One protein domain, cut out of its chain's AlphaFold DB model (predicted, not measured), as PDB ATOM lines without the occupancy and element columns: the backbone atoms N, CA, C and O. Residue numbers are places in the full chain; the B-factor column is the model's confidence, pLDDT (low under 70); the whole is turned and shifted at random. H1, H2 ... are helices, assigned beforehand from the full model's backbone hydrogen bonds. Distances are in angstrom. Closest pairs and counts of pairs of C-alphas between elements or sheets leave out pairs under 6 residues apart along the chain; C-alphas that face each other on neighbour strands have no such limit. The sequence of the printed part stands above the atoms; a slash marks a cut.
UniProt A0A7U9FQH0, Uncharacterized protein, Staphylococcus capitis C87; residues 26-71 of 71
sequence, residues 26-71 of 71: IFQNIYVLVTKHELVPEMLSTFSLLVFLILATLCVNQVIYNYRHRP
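AT A GLANCE: This is residues 26 to 71 of the 71 residues of an uncharacterized protein of Staphylococcus capitis C87 (UniProt A0A7U9FQH0). Picture a lopsided helical hairpin: the short H1 folds back along the first part of the long H2, and the rest of H2 sticks out alone as an arm from residue 57 on. The printed part has 46 residues with two named helices, H1 then H2, and no named strand; the class is all helix. It is extended, a rod spanning 50 by 14 by 8 A, with a radius of gyration of the C-alphas of 15.0 A.

HOW THE PARTS SIT: Start with H1, residues 26 to 35, and go through a tight link of 3 residues into H2, residues 39 to 68. The two form a helical hairpin, running opposite ways at a shallow tilt of 26 degrees. H2 touches H1 with residues 41 to 53 alone; look at the closest C-alphas, those of Asn 29 and Ser 45, 5.0 A apart. In H1 and H2 every O i to N i+4 pair is within hydrogen-bond range.

IN THESE COORDINATES: Find C-alpha 26 at (191.097, 240.923, 232.442); from there H1 runs 14.2 A to C-alpha 35. H2 runs 43.6 A from C-alpha 39 at (203.734, 229.590, 239.409) to C-alpha 68 at (166.686, 244.603, 222.022).

THE WHOLE: The C-alphas farthest apart are those of Glu 38 and Pro 71, 50.2 A. The printed part has no cut and ends at the chain's last residue, Pro 71, the one residue with pLDDT under 70.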
ATOM      1  N   ILE A  26     190.566 241.714 233.562       96.88
ATOM      2  CA  ILE A  26     191.097 240.923 232.442       96.88
ATOM      3  C   ILE A  26     192.474 241.454 232.045       96.88
ATOM      4  O   ILE A  26     193.427 240.682 231.966       96.88
ATOM      5  N   PHE A  27     192.594 242.771 231.858       96.75
ATOM      6  CA  PHE A  27     193.860 243.412 231.518       96.75
ATOM      7  C   PHE A  27     194.934 243.144 232.578       96.75
ATOM      8  O   PHE A  27     196.036 242.722 232.237       96.75
ATOM      9  N   GLN A  28     194.598 243.312 233.861       95.75
ATOM     10  CA  GLN A  28     195.526 243.053 234.959       95.75
ATOM     11  C   GLN A  28     195.996 241.592 234.991       95.75
ATOM     12  O   GLN A  28     197.178 241.333 235.200       95.75
ATOM     13  N   ASN A  29     195.097 240.633 234.760       94.31
ATOM     14  CA  ASN A  29     195.458 239.217 234.733       94.31
ATOM     15  C   ASN A  29     196.356 238.869 233.546       94.31
ATOM     16  O   ASN A  29     197.347 238.170 233.727       94.31
ATOM     17  N   ILE A  30     196.061 239.402 232.357       94.94
ATOM     18  CA  ILE A  30     196.930 239.242 231.184       94.94
ATOM     19  C   ILE A  30     198.310 239.843 231.466       94.94
ATOM     20  O   ILE A  30     199.320 239.211 231.180       94.94
ATOM     21  N   TYR A  31     198.369 241.031 232.072       95.50
ATOM     22  CA  TYR A  31     199.634 241.654 232.449       95.50
ATOM     23  C   TYR A  31     200.444 240.767 233.402       95.50
ATOM     24  O   TYR A  31     201.639 240.577 233.185       95.50
ATOM     25  N   VAL A  32     199.810 240.187 234.427       94.00
ATOM     26  CA  VAL A  32     200.475 239.250 235.346       94.00
ATOM     27  C   VAL A  32     200.993 238.027 234.590       94.00
ATOM     28  O   VAL A  32     202.169 237.723 234.729       94.00
ATOM     29  N   LEU A  33     200.183 237.394 233.739       93.38
ATOM     30  CA  LEU A  33     200.592 236.218 232.955       93.38
ATOM     31  C   LEU A  33     201.756 236.496 231.996       93.38
ATOM     32  O   LEU A  33     202.555 235.611 231.713       93.38
ATOM     33  N   VAL A  34     201.848 237.719 231.470       93.56
ATOM     34  CA  VAL A  34     202.903 238.106 230.523       93.56
ATOM     35  C   VAL A  34     204.184 238.537 231.239       93.56
ATOM     36  O   VAL A  34     205.270 238.353 230.698       93.56
ATOM     37  N   THR A  35     204.079 239.144 232.424       92.88
ATOM     38  CA  THR A  35     205.225 239.785 233.098       92.88
ATOM     39  C   THR A  35     205.750 239.035 234.312       92.88
ATOM     40  O   THR A  35     206.876 239.288 234.747       92.88
ATOM     41  N   LYS A  36     204.947 238.151 234.904       84.56
ATOM     42  CA  LYS A  36     205.308 237.360 236.076       84.56
ATOM     43  C   LYS A  36     205.338 235.897 235.669       84.56
ATOM     44  O   LYS A  36     204.328 235.366 235.239       84.56
ATOM     45  N   HIS A  37     206.487 235.262 235.876       84.81
ATOM     46  CA  HIS A  37     206.703 233.836 235.604       84.81
ATOM     47  C   HIS A  37     206.792 233.011 236.888       84.81
ATOM     48  O   HIS A  37     207.561 232.060 237.007       84.81
ATOM     49  N   GLU A  38     206.045 233.439 237.902       89.88
ATOM     50  CA  GLU A  38     205.928 232.729 239.166       89.88
ATOM     51  C   GLU A  38     204.664 231.867 239.132       89.88
ATOM     52  O   GLU A  38     203.573 232.359 238.840       89.88
ATOM     53  N   LEU A  39     204.802 230.590 239.502       87.62
ATOM     54  CA  LEU A  39     203.734 229.590 239.409       87.62
ATOM     55  C   LEU A  39     202.430 230.023 240.107       87.62
ATOM     56  O   LEU A  39     201.337 229.809 239.590       87.62
ATOM     57  N   VAL A  40     202.531 230.621 241.299       90.81
ATOM     58  CA  VAL A  40     201.354 230.992 242.104       90.81
ATOM     59  C   VAL A  40     200.579 232.162 241.471       90.81
ATOM     60  O   VAL A  40     199.378 231.997 241.232       90.81
ATOM     61  N   PRO A  41     201.208 233.310 241.146       88.81
ATOM     62  CA  PRO A  41     200.564 234.372 240.373       88.81
ATOM     63  C   PRO A  41     199.981 233.902 239.041       88.81
ATOM     64  O   PRO A  41     198.868 234.307 238.704       88.81
ATOM     65  N   GLU A  42     200.677 233.037 238.299       91.31
ATOM     66  CA  GLU A  42     200.192 232.513 237.016       91.31
ATOM     67  C   GLU A  42     198.932 231.653 237.179       91.31
ATOM     68  O   GLU A  42     197.946 231.855 236.467       91.31
ATOM     69  N   MET A  43     198.902 230.735 238.151       92.00
ATOM     70  CA  MET A  43     197.714 229.906 238.386       92.00
ATOM     71  C   MET A  43     196.505 230.739 238.829       92.00
ATOM     72  O   MET A  43     195.400 230.558 238.308       92.00
ATOM     73  N   LEU A  44     196.703 231.683 239.756       93.25
ATOM     74  CA  LEU A  44     195.635 232.567 240.236       93.25
ATOM     75  C   LEU A  44     195.117 233.488 239.125       93.25
ATOM     76  O   LEU A  44     193.903 233.676 238.984       93.25
ATOM     77  N   SER A  45     196.019 234.042 238.314       92.56
ATOM     78  CA  SER A  45     195.636 234.919 237.208       92.56
ATOM     79  C   SER A  45     194.936 234.159 236.089       92.56
ATOM     80  O   SER A  45     193.923 234.636 235.592       92.56
ATOM     81  N   THR A  46     195.365 232.936 235.772       93.00
ATOM     82  CA  THR A  46     194.680 232.070 234.799       93.00
ATOM     83  C   THR A  46     193.256 231.737 235.244       93.00
ATOM     84  O   THR A  46     192.306 231.919 234.480       93.00
ATOM     85  N   PHE A  47     193.077 231.284 236.491       94.88
ATOM     86  CA  PHE A  47     191.750 230.940 237.007       94.88
ATOM     87  C   PHE A  47     190.827 232.162 237.049       94.88
ATOM     88  O   PHE A  47     189.689 232.108 236.579       94.88
ATOM     89  N   SER A  48     191.318 233.285 237.575       95.69
ATOM     90  CA  SER A  48     190.502 234.496 237.660       95.69
ATOM     91  C   SER A  48     190.199 235.091 236.280       95.69
ATOM     92  O   SER A  48     189.076 235.546 236.059       95.69
ATOM     93  N   LEU A  49     191.123 235.008 235.317       96.06
ATOM     94  CA  LEU A  49     190.898 235.421 233.932       96.06
ATOM     95  C   LEU A  49     189.724 234.660 233.305       96.06
ATOM     96  O   LEU A  49     188.848 235.288 232.711       96.06
ATOM     97  N   LEU A  50     189.653 233.336 233.488       96.56
ATOM     98  CA  LEU A  50     188.524 232.530 233.008       96.56
ATOM     99  C   LEU A  50     187.192 233.015 233.594       96.56
ATOM    100  O   LEU A  50     186.222 233.208 232.858       96.56
ATOM    101  N   VAL A  51     187.151 233.274 234.904       96.81
ATOM    102  CA  VAL A  51     185.951 233.785 235.584       96.81
ATOM    103  C   VAL A  51     185.533 235.144 235.015       96.81
ATOM    104  O   VAL A  51     184.364 235.330 234.671       96.81
ATOM    105  N   PHE A  52     186.466 236.085 234.857       95.75
ATOM    106  CA  PHE A  52     186.145 237.413 234.331       95.75
ATOM    107  C   PHE A  52     185.715 237.387 232.861       95.75
ATOM    108  O   PHE A  52     184.823 238.149 232.493       95.75
ATOM    109  N   LEU A  53     186.266 236.494 232.035       95.88
ATOM    110  CA  LEU A  53     185.817 236.306 230.650       95.88
ATOM    111  C   LEU A  53     184.373 235.785 230.581       95.88
ATOM    112  O   LEU A  53     183.572 236.287 229.785       95.88
ATOM    113  N   ILE A  54     184.009 234.831 231.445       96.88
ATOM    114  CA  ILE A  54     182.631 234.326 231.547       96.88
ATOM    115  C   ILE A  54     181.691 235.451 231.994       96.88
ATOM    116  O   ILE A  54     180.669 235.695 231.350       96.88
ATOM    117  N   LEU A  55     182.047 236.180 233.057       95.06
ATOM    118  CA  LEU A  55     181.240 237.291 233.572       95.06
ATOM    119  C   LEU A  55     181.072 238.414 232.541       95.06
ATOM    120  O   LEU A  55     179.961 238.914 232.361       95.06
ATOM    121  N   ALA A  56     182.137 238.774 231.820       94.56
ATOM    122  CA  ALA A  56     182.081 239.756 230.743       94.56
ATOM    123  C   ALA A  56     181.134 239.299 229.627       94.56
ATOM    124  O   ALA A  56     180.271 240.068 229.208       94.56
ATOM    125  N   THR A  57     181.218 238.033 229.210       95.56
ATOM    126  CA  THR A  57     180.334 237.462 228.181       95.56
ATOM    127  C   THR A  57     178.864 237.500 228.610       95.56
ATOM    128  O   THR A  57     178.001 237.943 227.849       95.56
ATOM    129  N   LEU A  58     178.562 237.099 229.850       94.75
ATOM    130  CA  LEU A  58     177.209 237.181 230.411       94.75
ATOM    131  C   LEU A  58     176.703 238.629 230.471       94.75
ATOM    132  O   LEU A  58     175.546 238.894 230.139       94.75
ATOM    133  N   CYS A  59     177.571 239.569 230.846       93.75
ATOM    134  CA  CYS A  59     177.238 240.986 230.912       93.75
ATOM    135  C   CYS A  59     176.929 241.561 229.519       93.75
ATOM    136  O   CYS A  59     175.896 242.209 229.347       93.75
ATOM    137  N   VAL A  60     177.740 241.246 228.500       94.06
ATOM    138  CA  VAL A  60     177.478 241.625 227.098       94.06
ATOM    139  C   VAL A  60     176.134 241.075 226.626       94.06
ATOM    140  O   VAL A  60     175.324 241.825 226.079       94.06
ATOM    141  N   ASN A  61     175.847 239.798 226.893       93.38
ATOM    142  CA  ASN A  61     174.563 239.193 226.537       93.38
ATOM    143  C   ASN A  61     173.384 239.937 227.179       93.38
ATOM    144  O   ASN A  61     172.383 240.199 226.510       93.38
ATOM    145  N   GLN A  62     173.506 240.346 228.444       91.12
ATOM    146  CA  GLN A  62     172.480 241.139 229.124       91.12
ATOM    147  C   GLN A  62     172.349 242.559 228.562       91.12
ATOM    148  O   GLN A  62     171.229 243.061 228.452       91.12
ATOM    149  N   VAL A  63     173.453 243.204 228.169       90.69
ATOM    150  CA  VAL A  63     173.425 244.516 227.498       90.69
ATOM    151  C   VAL A  63     172.669 244.418 226.175       90.69
ATOM    152  O   VAL A  63     171.792 245.244 225.914       90.69
ATOM    153  N   ILE A  64     172.966 243.400 225.362       90.50
ATOM    154  CA  ILE A  64     172.298 243.157 224.076       90.50
ATOM    155  C   ILE A  64     170.818 242.841 224.297       90.50
ATOM    156  O   ILE A  64     169.962 243.417 223.623       90.50
ATOM    157  N   TYR A  65     170.503 241.962 225.251       89.06
ATOM    158  CA  TYR A  65     169.126 241.600 225.581       89.06
ATOM    159  C   TYR A  65     168.308 242.828 225.994       89.06
ATOM    160  O   TYR A  65     167.242 243.068 225.426       89.06
ATOM    161  N   ASN A  66     168.834 243.636 226.920       86.56
ATOM    162  CA  ASN A  66     168.187 244.867 227.365       86.56
ATOM    163  C   ASN A  66     168.040 245.873 226.216       86.56
ATOM    164  O   ASN A  66     167.009 246.528 226.114       86.56
ATOM    165  N   TYR A  67     169.039 246.000 225.338       84.94
ATOM    166  CA  TYR A  67     168.955 246.882 224.175       84.94
ATOM    167  C   TYR A  67     167.856 246.456 223.190       84.94
ATOM    168  O   TYR A  67     167.125 247.310 222.693       84.94
ATOM    169  N   ARG A  68     167.711 245.148 222.931       85.19
ATOM    170  CA  ARG A  68     166.686 244.603 222.022       85.19
ATOM    171  C   ARG A  68     165.262 244.727 222.567       85.19
ATOM    172  O   ARG A  68     164.345 244.905 221.780       85.19
ATOM    173  N   HIS A  69     165.089 244.655 223.885       83.25
ATOM    174  CA  HIS A  69     163.787 244.755 224.557       83.25
ATOM    175  C   HIS A  69     163.588 246.130 225.207       83.25
ATOM    176  O   HIS A  69     163.020 246.235 226.297       83.25
ATOM    177  N   ARG A  70     164.110 247.188 224.573       75.56
ATOM    178  CA  ARG A  70     163.890 248.566 225.024       75.56
ATOM    179  C   ARG A  70     162.379 248.859 225.086       75.56
ATOM    180  O   ARG A  70     161.698 248.557 224.108       75.56
ATOM    181  N   PRO A  71     161.875 249.411 226.206       62.75
ATOM    182  CA  PRO A  71     160.495 249.877 226.306       62.75
ATOM    183  C   PRO A  71     160.244 251.130 225.462       62.75
ATOM    184  O   PRO A  71     161.220 251.875 225.198       62.75
TER     185      PRO A  71